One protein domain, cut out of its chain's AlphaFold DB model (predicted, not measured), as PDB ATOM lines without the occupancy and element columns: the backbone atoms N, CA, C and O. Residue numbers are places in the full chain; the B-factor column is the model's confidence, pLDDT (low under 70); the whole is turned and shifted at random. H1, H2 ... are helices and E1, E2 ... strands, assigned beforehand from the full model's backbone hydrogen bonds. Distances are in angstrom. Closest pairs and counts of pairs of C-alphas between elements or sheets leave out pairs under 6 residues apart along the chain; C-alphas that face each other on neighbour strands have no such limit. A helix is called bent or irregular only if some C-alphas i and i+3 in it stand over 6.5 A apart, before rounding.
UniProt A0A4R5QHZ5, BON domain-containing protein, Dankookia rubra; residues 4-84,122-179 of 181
ATOM      1  N   TYR A   4      22.549 -41.046 -22.417       85.25
ATOM      2  CA  TYR A   4      23.572 -40.110 -22.864       85.25
ATOM      3  C   TYR A   4      23.838 -39.057 -21.790       85.25
ATOM      4  O   TYR A   4      22.946 -38.705 -21.012       85.25
ATOM      5  N   ARG A   5      25.082 -38.583 -21.713       86.00
ATOM      6  CA  ARG A   5      25.530 -37.584 -20.741       86.00
ATOM      7  C   ARG A   5      25.872 -36.291 -21.456       86.00
ATOM      8  O   ARG A   5      26.547 -36.311 -22.480       86.00
ATOM      9  N   PHE A   6      25.423 -35.191 -20.875       85.81
ATOM     10  CA  PHE A   6      25.657 -33.847 -21.372       85.81
ATOM     11  C   PHE A   6      26.100 -32.946 -20.214       85.81
ATOM     12  O   PHE A   6      25.754 -33.202 -19.059       85.81
ATOM     13  N   PRO A   7      26.900 -31.909 -20.477       83.56
ATOM     14  CA  PRO A   7      27.271 -30.943 -19.452       83.56
ATOM     15  C   PRO A   7      26.133 -29.940 -19.234       83.56
ATOM     16  O   PRO A   7      25.994 -28.960 -19.967       83.56
ATOM     17  N   ALA A   8      25.356 -30.156 -18.175       78.69
ATOM     18  CA  ALA A   8      24.200 -29.326 -17.833       78.69
ATOM     19  C   ALA A   8      24.517 -27.820 -17.736       78.69
ATOM     20  O   ALA A   8      23.679 -26.992 -18.077       78.69
ATOM     21  N   GLU A   9      25.724 -27.447 -17.310       76.62
ATOM     22  CA  GLU A   9      26.121 -26.044 -17.129       76.62
ATOM     23  C   GLU A   9      26.413 -25.312 -18.451       76.62
ATOM     24  O   GLU A   9      26.260 -24.096 -18.535       76.62
ATOM     25  N   ALA A  10      26.849 -26.038 -19.486       75.00
ATOM     26  CA  ALA A  10      27.353 -25.452 -20.733       75.00
ATOM     27  C   ALA A  10      26.302 -25.367 -21.854       75.00
ATOM     28  O   ALA A  10      26.571 -24.808 -22.924       75.00
ATOM     29  N   GLY A  11      25.112 -25.923 -21.616       76.25
ATOM     30  CA  GLY A  11      24.018 -25.926 -22.577       76.25
ATOM     31  C   GLY A  11      23.440 -24.535 -22.879       76.25
ATOM     32  O   GLY A  11      23.790 -23.516 -22.284       76.25
ATOM     33  N   LEU A  12      22.533 -24.483 -23.852       77.50
ATOM     34  CA  LEU A  12      21.762 -23.299 -24.212       77.50
ATOM     35  C   LEU A  12      20.628 -23.075 -23.201       77.50
ATOM     36  O   LEU A  12      19.785 -23.950 -23.002       77.50
ATOM     37  N   ALA A  13      20.585 -21.888 -22.599       77.00
ATOM     38  CA  ALA A  13      19.458 -21.452 -21.784       77.00
ATOM     39  C   ALA A  13      18.266 -21.114 -22.690       77.00
ATOM     40  O   ALA A  13      18.407 -20.262 -23.566       77.00
ATOM     41  N   LEU A  14      17.108 -21.744 -22.476       72.94
ATOM     42  CA  LEU A  14      15.878 -21.370 -23.190       72.94
ATOM     43  C   LEU A  14      15.143 -20.224 -22.474       72.94
ATOM     44  O   LEU A  14      14.850 -19.218 -23.104       72.94
ATOM     45  N   ASP A  15      14.960 -20.320 -21.149       71.94
ATOM     46  CA  ASP A  15      14.134 -19.374 -20.370       71.94
ATOM     47  C   ASP A  15      14.858 -18.794 -19.134       71.94
ATOM     48  O   ASP A  15      14.241 -18.485 -18.114       71.94
ATOM     49  N   GLY A  16      16.191 -18.690 -19.172       64.19
ATOM     50  CA  GLY A  16      16.980 -18.200 -18.027       64.19
ATOM     51  C   GLY A  16      17.077 -19.186 -16.850       64.19
ATOM     52  O   GLY A  16      17.408 -18.787 -15.735       64.19
ATOM     53  N   GLY A  17      16.795 -20.468 -17.097       68.88
ATOM     54  CA  GLY A  17      16.872 -21.561 -16.131       68.88
ATOM     55  C   GLY A  17      16.661 -22.926 -16.795       68.88
ATOM     56  O   GLY A  17      16.676 -23.036 -18.022       68.88
ATOM     57  N   ALA A  18      16.461 -23.970 -15.985       75.56
ATOM     58  CA  ALA A  18      16.277 -25.329 -16.492       75.56
ATOM     59  C   ALA A  18      14.997 -25.433 -17.359       75.56
ATOM     60  O   ALA A  18      13.911 -25.108 -16.865       75.56
ATOM     61  N   PRO A  19      15.075 -25.948 -18.599       82.50
ATOM     62  CA  PRO A  19      14.014 -25.861 -19.600       82.50
ATOM     63  C   PRO A  19      12.805 -26.716 -19.224       82.50
ATOM     64  O   PRO A  19      12.947 -27.870 -18.812       82.50
ATOM     65  N   THR A  20      11.599 -26.171 -19.370       84.75
ATOM     66  CA  THR A  20      10.364 -26.940 -19.161       84.75
ATOM     67  C   THR A  20      10.136 -27.932 -20.306       84.75
ATOM     68  O   THR A  20      10.596 -27.707 -21.421       84.75
ATOM     69  N   ALA A  21       9.390 -29.017 -20.070       82.88
ATOM     70  CA  ALA A  21       9.056 -29.973 -21.136       82.88
ATOM     71  C   ALA A  21       8.345 -29.304 -22.333       82.88
ATOM     72  O   ALA A  21       8.580 -29.684 -23.480       82.88
ATOM     73  N   ALA A  22       7.537 -28.268 -22.069       84.19
ATOM     74  CA  ALA A  22       6.903 -27.450 -23.100       84.19
ATOM     75  C   ALA A  22       7.944 -26.680 -23.930       84.19
ATOM     76  O   ALA A  22       7.975 -26.849 -25.141       84.19
ATOM     77  N   ALA A  23       8.868 -25.955 -23.287       86.75
ATOM     78  CA  ALA A  23       9.928 -25.217 -23.984       86.75
ATOM     79  C   ALA A  23      10.827 -26.128 -24.840       86.75
ATOM     80  O   ALA A  23      11.217 -25.768 -25.950       86.75
ATOM     81  N   ILE A  24      11.129 -27.337 -24.353       86.12
ATOM     82  CA  ILE A  24      11.871 -28.340 -25.131       86.12
ATOM     83  C   ILE A  24      11.071 -28.746 -26.378       86.12
ATOM     84  O   ILE A  24      11.625 -28.830 -27.474       86.12
ATOM     85  N   THR A  25       9.769 -28.984 -26.216       85.69
ATOM     86  CA  THR A  25       8.871 -29.365 -27.315       85.69
ATOM     87  C   THR A  25       8.758 -28.247 -28.353       85.69
ATOM     88  O   THR A  25       8.911 -28.510 -29.547       85.69
ATOM     89  N   ASP A  26       8.579 -27.003 -27.910       86.75
ATOM     90  CA  ASP A  26       8.507 -25.823 -28.775       86.75
ATOM     91  C   ASP A  26       9.807 -25.646 -29.566       86.75
ATOM     92  O   ASP A  26       9.782 -25.489 -30.787       86.75
ATOM     93  N   ARG A  27      10.962 -25.805 -28.908       85.75
ATOM     94  CA  ARG A  27      12.267 -25.731 -29.572       85.75
ATOM     95  C   ARG A  27      12.442 -26.800 -30.650       85.75
ATOM     96  O   ARG A  27      12.984 -26.527 -31.722       85.75
ATOM     97  N   LEU A  28      11.991 -28.026 -30.396       85.75
ATOM     98  CA  LEU A  28      12.013 -29.085 -31.408       85.75
ATOM     99  C   LEU A  28      11.052 -28.782 -32.563       85.75
ATOM    100  O   LEU A  28      11.348 -29.135 -33.707       85.75
ATOM    101  N   ALA A  29       9.929 -28.116 -32.296       86.38
ATOM    102  CA  ALA A  29       8.979 -27.706 -33.324       86.38
ATOM    103  C   ALA A  29       9.546 -26.607 -34.229       86.38
ATOM    104  O   ALA A  29       9.431 -26.723 -35.451       86.38
ATOM    105  N   GLU A  30      10.234 -25.611 -33.665       85.31
ATOM    106  CA  GLU A  30      10.951 -24.567 -34.415       85.31
ATOM    107  C   GLU A  30      11.975 -25.149 -35.393       85.31
ATOM    108  O   GLU A  30      12.105 -24.684 -36.524       85.31
ATOM    109  N   LEU A  31      12.685 -26.197 -34.971       83.88
ATOM    110  CA  LEU A  31      13.689 -26.882 -35.786       83.88
ATOM    111  C   LEU A  31      13.076 -27.880 -36.786       83.88
ATOM    112  O   LEU A  31      13.804 -28.574 -37.495       83.88
ATOM    113  N   GLY A  32      11.744 -27.988 -36.835       81.62
ATOM    114  CA  GLY A  32      11.030 -28.929 -37.697       81.62
ATOM    115  C   GLY A  32      11.190 -30.397 -37.287       81.62
ATOM    116  O   GLY A  32      10.853 -31.285 -38.069       81.62
ATOM    117  N   LEU A  33      11.686 -30.659 -36.074       77.44
ATOM    118  CA  LEU A  33      11.925 -31.994 -35.521       77.44
ATOM    119  C   LEU A  33      10.697 -32.562 -34.786       77.44
ATOM    120  O   LEU A  33      10.634 -33.764 -34.560       77.44
ATOM    121  N   ALA A  34       9.693 -31.736 -34.460       62.91
ATOM    122  CA  ALA A  34       8.502 -32.140 -33.694       62.91
ATOM    123  C   ALA A  34       7.387 -32.829 -34.507       62.91
ATOM    124  O   ALA A  34       6.235 -32.889 -34.078       62.91
ATOM    125  N   ARG A  35       7.678 -33.348 -35.701       53.94
ATOM    126  CA  ARG A  35       6.681 -34.095 -36.479       53.94
ATOM    127  C   ARG A  35       6.734 -35.564 -36.084       53.94
ATOM    128  O   ARG A  35       7.409 -36.303 -36.787       53.94
ATOM    129  N   GLN A  36       6.075 -35.947 -34.986       55.84
ATOM    130  CA  GLN A  36       5.597 -37.295 -34.582       55.84
ATOM    131  C   GLN A  36       5.639 -37.436 -33.052       55.84
ATOM    132  O   GLN A  36       6.282 -36.627 -32.396       55.84
ATOM    133  N   GLU A  37       4.902 -38.419 -32.522       67.69
ATOM    134  CA  GLU A  37       4.538 -38.722 -31.121       67.69
ATOM    135  C   GLU A  37       5.713 -38.830 -30.124       67.69
ATOM    136  O   GLU A  37       5.876 -39.837 -29.439       67.69
ATOM    137  N   VAL A  38       6.559 -37.806 -30.042       75.56
ATOM    138  CA  VAL A  38       7.674 -37.729 -29.108       75.56
ATOM    139  C   VAL A  38       7.173 -37.077 -27.828       75.56
ATOM    140  O   VAL A  38       6.997 -35.863 -27.746       75.56
ATOM    141  N   MET A  39       6.923 -37.903 -26.822       82.94
ATOM    142  CA  MET A  39       6.662 -37.465 -25.464       82.94
ATOM    143  C   MET A  39       7.989 -37.191 -24.762       82.94
ATOM    144  O   MET A  39       8.880 -38.041 -24.704       82.94
ATOM    145  N   ILE A  40       8.097 -35.995 -24.193       86.81
ATOM    146  CA  ILE A  40       9.273 -35.564 -23.446       86.81
ATOM    147  C   ILE A  40       8.861 -35.407 -21.997       86.81
ATOM    148  O   ILE A  40       7.975 -34.617 -21.669       86.81
ATOM    149  N   THR A  41       9.521 -36.151 -21.120       87.00
ATOM    150  CA  THR A  41       9.365 -35.979 -19.678       87.00
ATOM    151  C   THR A  41      10.691 -35.541 -19.086       87.00
ATOM    152  O   THR A  41      11.752 -36.039 -19.461       87.00
ATOM    153  N   ARG A  42      10.646 -34.565 -18.178       86.44
ATOM    154  CA  ARG A  42      11.829 -34.098 -17.457       86.44
ATOM    155  C   ARG A  42      11.681 -34.440 -15.986       86.44
ATOM    156  O   ARG A  42      10.650 -34.142 -15.388       86.44
ATOM    157  N   HIS A  43      12.730 -35.008 -15.417       84.75
ATOM    158  CA  HIS A  43      12.877 -35.228 -13.991       84.75
ATOM    159  C   HIS A  43      14.218 -34.640 -13.556       84.75
ATOM    160  O   HIS A  43      15.261 -35.154 -13.943       84.75
ATOM    161  N   ASP A  44      14.185 -33.558 -12.776       86.06
ATOM    162  CA  ASP A  44      15.375 -32.796 -12.373       86.06
ATOM    163  C   ASP A  44      16.258 -32.397 -13.569       86.06
ATOM    164  O   ASP A  44      15.829 -31.586 -14.395       86.06
ATOM    165  N   ASP A  45      17.454 -32.984 -13.658       85.75
ATOM    166  CA  ASP A  45      18.473 -32.798 -14.691       85.75
ATOM    167  C   ASP A  45      18.456 -33.890 -15.779       85.75
ATOM    168  O   ASP A  45      19.308 -33.911 -16.672       85.75
ATOM    169  N   ALA A  46      17.488 -34.808 -15.722       87.75
ATOM    170  CA  ALA A  46      17.317 -35.890 -16.676       87.75
ATOM    171  C   ALA A  46      16.092 -35.662 -17.572       87.75
ATOM    172  O   ALA A  46      14.974 -35.448 -17.096       87.75
ATOM    173  N   ALA A  47      16.285 -35.765 -18.885       89.50
ATOM    174  CA  ALA A  47      15.215 -35.783 -19.875       89.50
ATOM    175  C   ALA A  47      15.016 -37.203 -20.411       89.50
ATOM    176  O   ALA A  47      15.977 -37.871 -20.775       89.50
ATOM    177  N   THR A  48      13.772 -37.663 -20.492       90.56
ATOM    178  CA  THR A  48      13.408 -38.932 -21.130       90.56
ATOM    179  C   THR A  48      12.665 -38.642 -22.425       90.56
ATOM    180  O   THR A  48      11.699 -37.875 -22.430       90.56
ATOM    181  N   LEU A  49      13.128 -39.257 -23.513       89.19
ATOM    182  CA  LEU A  49      12.557 -39.128 -24.852       89.19
ATOM    183  C   LEU A  49      11.867 -40.433 -25.232       89.19
ATOM    184  O   LEU A  49      12.537 -41.446 -25.424       89.19
ATOM    185  N   GLU A  50      10.543 -40.415 -25.347       88.19
ATOM    186  CA  GLU A  50       9.722 -41.577 -25.702       88.19
ATOM    187  C   GLU A  50       8.925 -41.286 -26.966       88.19
ATOM    188  O   GLU A  50       8.417 -40.184 -27.119       88.19
ATOM    189  N   GLY A  51       8.813 -42.253 -27.876       87.50
ATOM    190  CA  GLY A  51       8.039 -42.063 -29.102       87.50
ATOM    191  C   GLY A  51       8.594 -42.778 -30.322       87.50
ATOM    192  O   GLY A  51       9.470 -43.648 -30.229       87.50
ATOM    193  N   GLN A  52       8.072 -42.383 -31.482       84.69
ATOM    194  CA  GLN A  52       8.526 -42.855 -32.784       84.69
ATOM    195  C   GLN A  52       9.145 -41.727 -33.604       84.69
ATOM    196  O   GLN A  52       8.626 -40.613 -33.658       84.69
ATOM    197  N   VAL A  53      10.256 -42.043 -34.261       85.62
ATOM    198  CA  VAL A  53      10.968 -41.157 -35.187       85.62
ATOM    199  C   VAL A  53      11.159 -41.860 -36.530       85.62
ATOM    200  O   VAL A  53      11.249 -43.087 -36.566       85.62
ATOM    201  N   PRO A  54      11.218 -41.125 -37.650       84.12
ATOM    202  CA  PRO A  54      11.271 -41.735 -38.980       84.12
ATOM    203  C   PRO A  54      12.602 -42.440 -39.276       84.12
ATOM    204  O   PRO A  54      12.630 -43.414 -40.024       84.12
ATOM    205  N   ASP A  55      13.702 -41.964 -38.694       84.94
ATOM    206  CA  ASP A  55      15.056 -42.443 -38.965       84.94
ATOM    207  C   ASP A  55      16.007 -42.132 -37.793       84.94
ATOM    208  O   ASP A  55      15.721 -41.270 -36.950       84.94
ATOM    209  N   ASP A  56      17.151 -42.824 -37.735       85.19
ATOM    210  CA  ASP A  56      18.153 -42.628 -36.678       85.19
ATOM    211  C   ASP A  56      18.813 -41.240 -36.718       85.19
ATOM    212  O   ASP A  56      19.207 -40.725 -35.672       85.19
ATOM    213  N   ALA A  57      18.890 -40.576 -37.879       84.50
ATOM    214  CA  ALA A  57      19.443 -39.223 -37.949       84.50
ATOM    215  C   ALA A  57      18.496 -38.204 -37.292       84.50
ATOM    216  O   ALA A  57      18.949 -37.290 -36.599       84.50
ATOM    217  N   THR A  58      17.181 -38.375 -37.447       87.38
ATOM    218  CA  THR A  58      16.167 -37.605 -36.718       87.38
ATOM    219  C   THR A  58      16.244 -37.889 -35.217       87.38
ATOM    220  O   THR A  58      16.281 -36.943 -34.431       87.38
ATOM    221  N   ARG A  59      16.359 -39.161 -34.810       87.12
ATOM    222  CA  ARG A  59      16.556 -39.561 -33.403       87.12
ATOM    223  C   ARG A  59      17.745 -38.847 -32.759       87.12
ATOM    224  O   ARG A  59      17.627 -38.259 -31.687       87.12
ATOM    225  N   GLU A  60      18.882 -38.871 -33.443       88.62
ATOM    226  CA  GLU A  60      20.132 -38.277 -32.979       88.62
ATOM    227  C   GLU A  60      20.069 -36.746 -32.923       88.62
ATOM    228  O   GLU A  60      20.587 -36.137 -31.989       88.62
ATOM    229  N   ARG A  61      19.388 -36.106 -33.882       89.00
ATOM    230  CA  ARG A  61      19.125 -34.658 -33.840       89.00
ATOM    231  C   ARG A  61      18.325 -34.266 -32.608       89.00
ATOM    232  O   ARG A  61      18.715 -33.322 -31.929       89.00
ATOM    233  N   VAL A  62      17.235 -34.979 -32.318       89.75
ATOM    234  CA  VAL A  62      16.408 -34.716 -31.131       89.75
ATOM    235  C   VAL A  62      17.252 -34.870 -29.868       89.75
ATOM    236  O   VAL A  62      17.271 -33.970 -29.031       89.75
ATOM    237  N   LEU A  63      18.013 -35.962 -29.767       89.81
ATOM    238  CA  LEU A  63      18.908 -36.227 -28.644       89.81
ATOM    239  C   LEU A  63      19.890 -35.071 -28.394       89.81
ATOM    240  O   LEU A  63      20.018 -34.607 -27.263       89.81
ATOM    241  N   LEU A  64      20.556 -34.589 -29.445       89.38
ATOM    242  CA  LEU A  64      21.513 -33.486 -29.355       89.38
ATOM    243  C   LEU A  64      20.869 -32.164 -28.956       89.38
ATOM    244  O   LEU A  64      21.432 -31.439 -28.142       89.38
ATOM    245  N   VAL A  65      19.711 -31.835 -29.534       89.25
ATOM    246  CA  VAL A  65      19.010 -30.587 -29.213       89.25
ATOM    247  C   VAL A  65      18.634 -30.570 -27.741       89.25
ATOM    248  O   VAL A  65      18.900 -29.575 -27.084       89.25
ATOM    249  N   VAL A  66      18.078 -31.668 -27.223       89.25
ATOM    250  CA  VAL A  66      17.652 -31.779 -25.819       89.25
ATOM    251  C   VAL A  66      18.849 -31.814 -24.870       89.25
ATOM    252  O   VAL A  66      18.835 -31.143 -23.841       89.25
ATOM    253  N   GLY A  67      19.891 -32.570 -25.212       87.88
ATOM    254  CA  GLY A  67      21.087 -32.694 -24.385       87.88
ATOM    255  C   GLY A  67      21.917 -31.414 -24.309       87.88
ATOM    256  O   GLY A  67      22.499 -31.121 -23.272       87.88
ATOM    257  N   ASN A  68      21.925 -30.602 -25.367       89.94
ATOM    258  CA  ASN A  68      22.615 -29.312 -25.379       89.94
ATOM    259  C   ASN A  68      21.823 -28.182 -24.706       89.94
ATOM    260  O   ASN A  68      22.191 -27.020 -24.870       89.94
ATOM    261  N   LEU A  69      20.750 -28.469 -23.966       88.25
ATOM    262  CA  LEU A  69      20.043 -27.458 -23.181       88.25
ATOM    263  C   LEU A  69      20.648 -27.326 -21.787       88.25
ATOM    264  O   LEU A  69      21.053 -28.305 -21.161       88.25
ATOM    265  N   GLN A  70      20.682 -26.098 -21.281       86.56
ATOM    266  CA  GLN A  70      21.192 -25.834 -19.943       86.56
ATOM    267  C   GLN A  70      20.308 -26.524 -18.896       86.56
ATOM    268  O   GLN A  70      19.090 -26.398 -18.927       86.56
ATOM    269  N   GLY A  71      20.903 -27.241 -17.950       84.25
ATOM    270  CA  GLY A  71      20.191 -27.988 -16.914       84.25
ATOM    271  C   GLY A  71      19.864 -29.437 -17.278       84.25
ATOM    272  O   GLY A  71      19.310 -30.132 -16.435       84.25
ATOM    273  N   ILE A  72      20.214 -29.915 -18.478       87.56
ATOM    274  CA  ILE A  72      20.090 -31.331 -18.846       87.56
ATOM    275  C   ILE A  72      21.462 -32.003 -18.738       87.56
ATOM    276  O   ILE A  72      22.346 -31.791 -19.561       87.56
ATOM    277  N   ALA A  73      21.651 -32.826 -17.708       87.25
ATOM    278  CA  ALA A  73      22.860 -33.629 -17.515       87.25
ATOM    279  C   ALA A  73      22.751 -35.008 -18.177       87.25
ATOM    280  O   ALA A  73      23.752 -35.656 -18.510       87.25
ATOM    281  N   ARG A  74      21.516 -35.494 -18.332       87.88
ATOM    282  CA  ARG A  74      21.224 -36.842 -18.810       87.88
ATOM    283  C   ARG A  74      20.068 -36.832 -19.792       87.88
ATOM    284  O   ARG A  74      19.028 -36.243 -19.518       87.88
ATOM    285  N   VAL A  75      20.227 -37.560 -20.893       89.19
ATOM    286  CA  VAL A  75      19.116 -37.867 -21.794       89.19
ATOM    287  C   VAL A  75      18.957 -39.374 -21.915       89.19
ATOM    288  O   VAL A  75      19.868 -40.079 -22.354       89.19
ATOM    289  N   ASP A  76      17.801 -39.863 -21.493       89.62
ATOM    290  CA  ASP A  76      17.388 -41.252 -21.593       89.62
ATOM    291  C   ASP A  76      16.608 -41.439 -22.900       89.62
ATOM    292  O   ASP A  76      15.501 -40.927 -23.078       89.62
ATOM    293  N   ASP A  77      17.215 -42.159 -23.839       89.25
ATOM    294  CA  ASP A  77      16.687 -42.341 -25.185       89.25
ATOM    295  C   ASP A  77      15.884 -43.640 -25.272       89.25
ATOM    296  O   ASP A  77      16.416 -44.757 -25.214       89.25
ATOM    297  N   ARG A  78      14.571 -43.472 -25.403       89.69
ATOM    298  CA  ARG A  78      13.588 -44.540 -25.585       89.69
ATOM    299  C   ARG A  78      12.850 -44.389 -26.916       89.69
ATOM    300  O   ARG A  78      11.781 -44.970 -27.098       89.69
ATOM    301  N   LEU A  79      13.406 -43.603 -27.836       86.56
ATOM    302  CA  LEU A  79      12.841 -43.417 -29.159       86.56
ATOM    303  C   LEU A  79      13.014 -44.696 -29.971       86.56
ATOM    304  O   LEU A  79      14.048 -45.368 -29.932       86.56
ATOM    305  N   THR A  80      11.986 -45.017 -30.742       85.38
ATOM    306  CA  THR A  80      12.012 -46.130 -31.686       85.38
ATOM    307  C   THR A  80      11.971 -45.585 -33.101       85.38
ATOM    308  O   THR A  80      11.198 -44.684 -33.412       85.38
ATOM    309  N   VAL A  81      12.829 -46.111 -33.971       84.94
ATOM    310  CA  VAL A  81      12.765 -45.768 -35.390       84.94
ATOM    311  C   VAL A  81      11.613 -46.547 -36.002       84.94
ATOM    312  O   VAL A  81      11.578 -47.780 -35.908       84.94
ATOM    313  N   ALA A  82      10.677 -45.835 -36.624       76.00
ATOM    314  CA  ALA A  82       9.655 -46.418 -37.469       76.00
ATOM    315  C   ALA A  82      10.378 -47.116 -38.623       76.00
ATOM    316  O   ALA A  82      10.729 -46.496 -39.625       76.00
ATOM    317  N   ARG A  83      10.679 -48.412 -38.464       59.62
ATOM    318  CA  ARG A  83      11.227 -49.203 -39.563       59.62
ATOM    319  C   ARG A  83      10.210 -49.108 -40.682       59.62
ATOM    320  O   ARG A  83       9.120 -49.662 -40.552       59.62
ATOM    321  N   GLY A  84      10.569 -48.396 -41.749       52.53
ATOM    322  CA  GLY A  84       9.756 -48.331 -42.948       52.53
ATOM    323  C   GLY A  84       9.320 -49.746 -43.300       52.53
ATOM    324  O   GLY A  84      10.143 -50.659 -43.407       52.53
ATOM    325  N   GLY A 122      29.964 -42.058 -26.272       64.00
ATOM    326  CA  GLY A 122      30.724 -41.482 -27.392       64.00
ATOM    327  C   GLY A 122      30.099 -41.709 -28.769       64.00
ATOM    328  O   GLY A 122      30.508 -41.064 -29.726       64.00
ATOM    329  N   PHE A 123      29.095 -42.583 -28.881       73.75
ATOM    330  CA  PHE A 123      28.455 -42.939 -30.150       73.75
ATOM    331  C   PHE A 123      26.949 -42.713 -30.080       73.75
ATOM    332  O   PHE A 123      26.306 -43.151 -29.127       73.75
ATOM    333  N   GLY A 124      26.395 -42.030 -31.074       75.94
ATOM    334  CA  GLY A 124      24.964 -41.808 -31.217       75.94
ATOM    335  C   GLY A 124      24.262 -42.946 -31.972       75.94
ATOM    336  O   GLY A 124      24.911 -43.835 -32.537       75.94
ATOM    337  N   PRO A 125      22.918 -42.956 -31.972       73.00
ATOM    338  CA  PRO A 125      22.125 -44.074 -32.484       73.00
ATOM    339  C   PRO A 125      22.284 -44.293 -33.998       73.00
ATOM    340  O   PRO A 125      22.069 -45.406 -34.467       73.00
ATOM    341  N   GLY A 126      22.710 -43.268 -34.747       73.56
ATOM    342  CA  GLY A 126      22.979 -43.350 -36.187       73.56
ATOM    343  C   GLY A 126      24.406 -43.774 -36.551       73.56
ATOM    344  O   GLY A 126      24.772 -43.700 -37.720       73.56
ATOM    345  N   GLY A 127      25.228 -44.178 -35.575       81.06
ATOM    346  CA  GLY A 127      26.647 -44.486 -35.791       81.06
ATOM    347  C   GLY A 127      27.551 -43.251 -35.873       81.06
ATOM    348  O   GLY A 127      28.733 -43.385 -36.188       81.06
ATOM    349  N   SER A 128      27.026 -42.059 -35.580       86.44
ATOM    350  CA  SER A 128      27.821 -40.837 -35.443       86.44
ATOM    351  C   SER A 128      28.589 -40.834 -34.123       86.44
ATOM    352  O   SER A 128      28.161 -41.431 -33.137       86.44
ATOM    353  N   ILE A 129      29.700 -40.106 -34.068       89.00
ATOM    354  CA  ILE A 129      30.419 -39.846 -32.816       89.00
ATOM    355  C   ILE A 129      29.815 -38.604 -32.155       89.00
ATOM    356  O   ILE A 129      29.601 -37.589 -32.815       89.00
ATOM    357  N   LEU A 130      29.542 -38.666 -30.853       89.25
ATOM    358  CA  LEU A 130      29.147 -37.508 -30.052       89.25
ATOM    359  C   LEU A 130      30.400 -36.917 -29.402       89.25
ATOM    360  O   LEU A 130      31.009 -37.540 -28.533       89.25
ATOM    361  N   HIS A 131      30.808 -35.727 -29.838       89.38
ATOM    362  CA  HIS A 131      32.023 -35.063 -29.362       89.38
ATOM    363  C   HIS A 131      31.691 -33.883 -28.457       89.38
ATOM    364  O   HIS A 131      30.959 -32.977 -28.853       89.38
ATOM    365  N   LEU A 132      32.278 -33.880 -27.262       89.56
ATOM    366  CA  LEU A 132      32.211 -32.771 -26.320       89.56
ATOM    367  C   LEU A 132      33.293 -31.736 -26.643       89.56
ATOM    368  O   LEU A 132      34.485 -32.010 -26.497       89.56
ATOM    369  N   VAL A 133      32.864 -30.534 -27.006       89.56
ATOM    370  CA  VAL A 133      33.740 -29.418 -27.367       89.56
ATOM    371  C   VAL A 133      34.548 -28.965 -26.154       89.56
ATOM    372  O   VAL A 133      33.989 -28.616 -25.111       89.56
ATOM    373  N   GLN A 134      35.869 -28.939 -26.293       87.25
ATOM    374  CA  GLN A 134      36.777 -28.505 -25.232       87.25
ATOM    375  C   GLN A 134      36.976 -26.976 -25.222       87.25
ATOM    376  O   GLN A 134      36.760 -26.306 -26.236       87.25
ATOM    377  N   PRO A 135      37.406 -26.380 -24.092       86.81
ATOM    378  CA  PRO A 135      37.740 -24.959 -24.031       86.81
ATOM    379  C   PRO A 135      38.802 -24.559 -25.065       86.81
ATOM    380  O   PRO A 135      39.925 -25.054 -25.030       86.81
ATOM    381  N   GLY A 136      38.446 -23.643 -25.973       86.88
ATOM    382  CA  GLY A 136      39.339 -23.146 -27.029       86.88
ATOM    383  C   GLY A 136      39.458 -24.049 -28.264       86.88
ATOM    384  O   GLY A 136      40.250 -23.747 -29.153       86.88
ATOM    385  N   GLU A 137      38.693 -25.139 -28.337       89.94
ATOM    386  CA  GLU A 137      38.654 -26.025 -29.502       89.94
ATOM    387  C   GLU A 137      37.847 -25.396 -30.657       89.94
ATOM    388  O   GLU A 137      36.825 -24.753 -30.419       89.94
ATOM    389  N   THR A 138      38.295 -25.576 -31.907       92.75
ATOM    390  CA  THR A 138      37.603 -25.076 -33.113       92.75
ATOM    391  C   THR A 138      37.032 -26.215 -33.956       92.75
ATOM    392  O   THR A 138      37.461 -27.366 -33.834       92.75
ATOM    393  N   LEU A 139      36.086 -25.911 -34.853       91.25
ATOM    394  CA  LEU A 139      35.501 -26.918 -35.748       91.25
ATOM    395  C   LEU A 139      36.551 -27.592 -36.634       91.25
ATOM    396  O   LEU A 139      36.480 -28.798 -36.857       91.25
ATOM    397  N   GLU A 140      37.543 -26.841 -37.107       92.81
ATOM    398  CA  GLU A 140      38.650 -27.355 -37.913       92.81
ATOM    399  C   GLU A 140      39.519 -28.324 -37.114       92.81
ATOM    400  O   GLU A 140      39.927 -29.351 -37.652       92.81
ATOM    401  N   ALA A 141      39.771 -28.037 -35.832       92.88
ATOM    402  CA  ALA A 141      40.534 -28.924 -34.957       92.88
ATOM    403  C   ALA A 141      39.788 -30.244 -34.702       92.88
ATOM    404  O   ALA A 141      40.380 -31.320 -34.800       92.88
ATOM    405  N   ILE A 142      38.475 -30.172 -34.454       90.50
ATOM    406  CA  ILE A 142      37.612 -31.352 -34.293       90.50
ATOM    407  C   ILE A 142      37.601 -32.165 -35.591       90.50
ATOM    408  O   ILE A 142      37.806 -33.380 -35.574       90.50
ATOM    409  N   ALA A 143      37.421 -31.494 -36.727       91.94
ATOM    410  CA  ALA A 143      37.391 -32.126 -38.035       91.94
ATOM    411  C   ALA A 143      38.728 -32.803 -38.384       91.94
ATOM    412  O   ALA A 143      38.747 -33.958 -38.806       91.94
ATOM    413  N   ALA A 144      39.857 -32.144 -38.122       92.75
ATOM    414  CA  ALA A 144      41.187 -32.725 -38.295       92.75
ATOM    415  C   ALA A 144      41.423 -33.939 -37.385       92.75
ATOM    416  O   ALA A 144      42.099 -34.890 -37.775       92.75
ATOM    417  N   ARG A 145      40.869 -33.935 -36.172       90.81
ATOM    418  CA  ARG A 145      41.028 -35.037 -35.220       90.81
ATOM    419  C   ARG A 145      40.235 -36.279 -35.619       90.81
ATOM    420  O   ARG A 145      40.762 -37.379 -35.489       90.81
ATOM    421  N   HIS A 146      38.993 -36.110 -36.074       89.44
ATOM    422  CA  HIS A 146      38.081 -37.230 -36.348       89.44
ATOM    423  C   HIS A 146      38.054 -37.660 -37.816       89.44
ATOM    424  O   HIS A 146      37.893 -38.843 -38.099       89.44
ATOM    425  N   TYR A 147      38.247 -36.726 -38.748       89.88
ATOM    426  CA  TYR A 147      38.233 -36.995 -40.191       89.88
ATOM    427  C   TYR A 147      39.601 -36.863 -40.852       89.88
ATOM    428  O   TYR A 147      39.709 -37.118 -42.049       89.88
ATOM    429  N   HIS A 148      40.631 -36.436 -40.109       91.81
ATOM    430  CA  HIS A 148      41.952 -36.118 -40.664       91.81
ATOM    431  C   HIS A 148      41.902 -35.072 -41.788       91.81
ATOM    432  O   HIS A 148      42.787 -35.017 -42.638       91.81
ATOM    433  N   ASP A 149      40.869 -34.224 -41.772       91.88
ATOM    434  CA  ASP A 149      40.598 -33.225 -42.799       91.88
ATOM    435  C   ASP A 149      39.955 -31.977 -42.179       91.88
ATOM    436  O   ASP A 149      38.810 -32.003 -41.730       91.88
ATOM    437  N   THR A 150      40.677 -30.856 -42.187       91.69
ATOM    438  CA  THR A 150      40.158 -29.561 -41.723       91.69
ATOM    439  C   THR A 150      39.039 -29.026 -42.617       91.69
ATOM    440  O   THR A 150      38.177 -28.295 -42.134       91.69
ATOM    441  N   ALA A 151      39.000 -29.393 -43.905       92.50
ATOM    442  CA  ALA A 151      37.932 -28.981 -44.817       92.50
ATOM    443  C   ALA A 151      36.587 -29.647 -44.473       92.50
ATOM    444  O   ALA A 151      35.532 -29.147 -44.865       92.50
ATOM    445  N   ALA A 152      36.597 -30.725 -43.678       92.69
ATOM    446  CA  ALA A 152      35.379 -31.338 -43.160       92.69
ATOM    447  C   ALA A 152      34.647 -30.457 -42.130       92.69
ATOM    448  O   ALA A 152      33.488 -30.734 -41.831       92.69
ATOM    449  N   ALA A 153      35.256 -29.370 -41.635       91.69
ATOM    450  CA  ALA A 153      34.623 -28.442 -40.695       91.69
ATOM    451  C   ALA A 153      33.284 -27.885 -41.207       91.69
ATOM    452  O   ALA A 153      32.322 -27.812 -40.446       91.69
ATOM    453  N   GLY A 154      33.190 -27.559 -42.504       92.56
ATOM    454  CA  GLY A 154      31.938 -27.085 -43.106       92.56
ATOM    455  C   GLY A 154      30.825 -28.134 -43.056       92.56
ATOM    456  O   GLY A 154      29.681 -27.820 -42.742       92.56
ATOM    457  N   TRP A 155      31.173 -29.401 -43.275       90.81
ATOM    458  CA  TRP A 155      30.223 -30.509 -43.199       90.81
ATOM    459  C   TRP A 155      29.816 -30.844 -41.757       90.81
ATOM    460  O   TRP A 155      28.653 -31.163 -41.494       90.81
ATOM    461  N   VAL A 156      30.744 -30.719 -40.802       91.44
ATOM    462  CA  VAL A 156      30.430 -30.807 -39.368       91.44
ATOM    463  C   VAL A 156      29.446 -29.709 -38.974       91.44
ATOM    464  O   VAL A 156      28.463 -30.003 -38.296       91.44
ATOM    465  N   LEU A 157      29.664 -28.469 -39.419       92.69
ATOM    466  CA  LEU A 157      28.751 -27.358 -39.153       92.69
ATOM    467  C   LEU A 157      27.352 -27.635 -39.714       92.69
ATOM    468  O   LEU A 157      26.381 -27.596 -38.965       92.69
ATOM    469  N   GLU A 158      27.253 -27.996 -40.995       91.00
ATOM    470  CA  GLU A 158      25.976 -28.310 -41.650       91.00
ATOM    471  C   GLU A 158      25.237 -29.448 -40.933       91.00
ATOM    472  O   GLU A 158      24.037 -29.370 -40.660       91.00
ATOM    473  N   SER A 159      25.971 -30.487 -40.535       89.50
ATOM    474  CA  SER A 159      25.411 -31.596 -39.768       89.50
ATOM    475  C   SER A 159      24.848 -31.131 -38.423       89.50
ATOM    476  O   SER A 159      23.815 -31.634 -37.981       89.50
ATOM    477  N   ASN A 160      25.463 -30.142 -37.781       91.25
ATOM    478  CA  ASN A 160      25.061 -29.639 -36.470       91.25
ATOM    479  C   ASN A 160      24.200 -28.370 -36.518       91.25
ATOM    480  O   ASN A 160      23.927 -27.812 -35.459       91.25
ATOM    481  N   ALA A 161      23.687 -27.967 -37.684       88.56
ATOM    482  CA  ALA A 161      22.911 -26.732 -37.869       88.56
ATOM    483  C   ALA A 161      21.708 -26.566 -36.912       88.56
ATOM    484  O   ALA A 161      21.275 -25.453 -36.634       88.56
ATOM    485  N   ALA A 162      21.177 -27.667 -36.365       83.44
ATOM    486  CA  ALA A 162      20.106 -27.642 -35.364       83.44
ATOM    487  C   ALA A 162      20.535 -27.046 -34.004       83.44
ATOM    488  O   ALA A 162      19.709 -26.483 -33.283       83.44
ATOM    489  N   VAL A 163      21.814 -27.189 -33.640       84.81
ATOM    490  CA  VAL A 163      22.388 -26.744 -32.354       84.81
ATOM    491  C   VAL A 163      23.491 -25.697 -32.517       84.81
ATOM    492  O   VAL A 163      23.796 -24.987 -31.563       84.81
ATOM    493  N   LEU A 164      24.081 -25.589 -33.708       87.75
ATOM    494  CA  LEU A 164      25.202 -24.714 -34.020       87.75
ATOM    495  C   LEU A 164      24.931 -23.976 -35.335       87.75
ATOM    496  O   LEU A 164      25.037 -24.570 -36.402       87.75
ATOM    497  N   THR A 165      24.598 -22.687 -35.256       86.56
ATOM    498  CA  THR A 165      24.298 -21.868 -36.444       86.56
ATOM    499  C   THR A 165      25.547 -21.581 -37.277       86.56
ATOM    500  O   THR A 165      25.519 -21.713 -38.493       86.56
ATOM    501  N   ASP A 166      26.651 -21.231 -36.612       89.94
ATOM    502  CA  ASP A 166      27.910 -20.830 -37.243       89.94
ATOM    503  C   ASP A 166      29.106 -21.302 -36.408       89.94
ATOM    504  O   ASP A 166      28.982 -21.536 -35.205       89.94
ATOM    505  N   ALA A 167      30.297 -21.351 -37.013       86.88
ATOM    506  CA  ALA A 167      31.536 -21.713 -36.315       86.88
ATOM    507  C   ALA A 167      31.814 -20.826 -35.084       86.88
ATOM    508  O   ALA A 167      32.276 -21.317 -34.058       86.88
ATOM    509  N   SER A 168      31.471 -19.536 -35.151       87.50
ATOM    510  CA  SER A 168      31.637 -18.586 -34.039       87.50
ATOM    511  C   SER A 168      30.663 -18.812 -32.879       87.50
ATOM    512  O   SER A 168      30.892 -18.304 -31.785       87.50
ATOM    513  N   ALA A 169      29.570 -19.545 -33.104       87.62
ATOM    514  CA  ALA A 169      28.612 -19.898 -32.059       87.62
ATOM    515  C   ALA A 169      29.067 -21.116 -31.237       87.62
ATOM    516  O   ALA A 169      28.403 -21.478 -30.263       87.62
ATOM    517  N   LEU A 170      30.189 -21.738 -31.614       88.56
ATOM    518  CA  LEU A 170      30.765 -22.871 -30.910       88.56
ATOM    519  C   LEU A 170      31.174 -22.451 -29.498       88.56
ATOM    520  O   LEU A 170      31.952 -21.515 -29.313       88.56
ATOM    521  N   ARG A 171      30.660 -23.161 -28.492       86.38
ATOM    522  CA  ARG A 171      31.002 -22.934 -27.088       86.38
ATOM    523  C   ARG A 171      31.607 -24.180 -26.447       86.38
ATOM    524  O   ARG A 171      31.187 -25.295 -26.763       86.38
ATOM    525  N   PRO A 172      32.551 -24.000 -25.507       86.06
ATOM    526  CA  PRO A 172      33.042 -25.094 -24.683       86.06
ATOM    527  C   PRO A 172      31.886 -25.784 -23.964       86.06
ATOM    528  O   PRO A 172      30.996 -25.118 -23.439       86.06
ATOM    529  N   GLY A 173      31.909 -27.111 -23.943       84.38
ATOM    530  CA  GLY A 173      30.864 -27.938 -23.359       84.38
ATOM    531  C   GLY A 173      29.680 -28.231 -24.287       84.38
ATOM    532  O   GLY A 173      28.817 -29.017 -23.928       84.38
ATOM    533  N   MET A 174      29.618 -27.685 -25.501       87.88
ATOM    534  CA  MET A 174      28.618 -28.155 -26.467       87.88
ATOM    535  C   MET A 174      28.929 -29.588 -26.908       87.88
ATOM    536  O   MET A 174      30.093 -29.949 -27.079       87.88
ATOM    537  N   VAL A 175      27.900 -30.404 -27.131       90.06
ATOM    538  CA  VAL A 175      28.048 -31.727 -27.745       90.06
ATOM    539  C   VAL A 175      27.659 -31.640 -29.218       90.06
ATOM    540  O   VAL A 175      26.575 -31.167 -29.558       90.06
ATOM    541  N   LEU A 176      28.537 -32.097 -30.105       90.56
ATOM    542  CA  LEU A 176      28.310 -32.127 -31.550       90.56
ATOM    543  C   LEU A 176      28.202 -33.570 -32.038       90.56
ATOM    544  O   LEU A 176      28.934 -34.434 -31.555       90.56
ATOM    545  N   ARG A 177      27.346 -33.829 -33.036       91.00
ATOM    546  CA  ARG A 177      27.421 -35.083 -33.798       91.00
ATOM    547  C   ARG A 177      28.451 -34.970 -34.902       91.00
ATOM    548  O   ARG A 177      28.495 -33.987 -35.638       91.00
ATOM    549  N   LEU A 178      29.213 -36.031 -35.064       90.75
ATOM    550  CA  LEU A 178      30.193 -36.221 -36.113       90.75
ATOM    551  C   LEU A 178      29.772 -37.467 -36.897       90.75
ATOM    552  O   LEU A 178      30.095 -38.583 -36.484       90.75
ATOM    553  N   PRO A 179      28.992 -37.308 -37.982       87.50
ATOM    554  CA  PRO A 179      28.579 -38.438 -38.806       87.50
ATOM    555  C   PRO A 179      29.794 -39.122 -39.453       87.50
ATOM    556  O   PRO A 179      30.794 -38.452 -39.711       87.50
TER     557      PRO A 179
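Overview. This is residues 4 to 84 and 122 to 179 of the 181 residues of the protein "BON domain-containing protein" of Dankookia rubra (UniProt A0A4R5QHZ5). The model has two small lobes: a three-strand sheet, E1 E2 E3, with helices H1 and H2 over one face, and a short strand pair, E4 and E5, with H3 and H4 at the end away from H2. H2 lies in the middle, between the larger sheet and E5. The printed part has 139 residues with four named helices and five named strands, in the order H1 E1 E2 H2 E3 E4 H3 H4 E5; the class is mixed, helices and strands. The larger sheet runs E1 E2 E3 and is mixed, while E4 and E5 are antiparallel. The whole is compact, with a radius of gyration of the C-alphas of 14.4 A, and spans 39 by 38 by 24 A.

Along the chain. The larger sheet has E1, residues 39 to 43, E2, residues 46 to 53, 20.3 A long, and E3, residues 74 to 81, 20.6 A long. E2 bends by 51 degrees at residue 50. H1 is residues 21 to 30, 14.5 A long, beginning at C-alpha 21 (9.056, -29.973, -21.136). H2, residues 56 to 67, is 16.1 A long. E4 is residues 129 to 132, H3 residues 139 to 147, 11.3 A long, and H4 residues 150 to 159, 15.0 A long. H4 is irregular, but only just: C-alphas 151 and 154 are 6.52 A apart. E5, residues 175 to 178, ends at C-alpha 178 (30.193, -36.221, -36.113).

Arrangement. E1 and E2 form an antiparallel hairpin, with N 39 and O 50 2.7 A apart, within hydrogen-bond range. E2 and E3 are parallel, with N 76 and O 47 at 2.8 A. E2, H2 and E3 make a strand-helix-strand unit, two parallel neighbour strands with a helix between, and its crossover is right-handed. H1 and H2 are on the same face of this sheet, giving two layers, helices over strands, at heights of 10.3 A and 8.7 A. H2 runs along the strands, at 21 degrees to E3 on the local plane. H1 and H2 only just touch, with 3 pairs of C-alphas within 8 A, made by residues 62 to 66 of H2 alone; Ile 24 and Val 66 have the closest C-alphas, 6.8 A apart. The closest C-alphas of H2 and E5 are those of Leu 64 and Val 175, 7.0 A. E4 and E5 are antiparallel, with N 178 and O 129 at 2.8 A. H3 and H4 touch, about perpendicular at 80 degrees, closest at the C-alphas of Glu 140 and Thr 150, 4.7 A. The closest C-alphas of H4 and E5 are those of Val 156 and Leu 178, 6.3 A. H1 and H4 are apart. Every O i to N i+4 pair is within hydrogen-bond range in H1, H2 and H3, and 4 of 6 in H4.

Size, cuts and confidence. The C-alphas farthest apart are those of Gly 84 and Gly 136, 42.0 A. Residues 85 to 121 are not printed, and C-alphas 84 and 122 are 27.0 A apart across the cut. The link from H4 to E5, 15 residues, is long. The mean pLDDT of the printed part is 84.7; residues 16 to 17, 34 to 37, 83 to 84 and 122 are under 70.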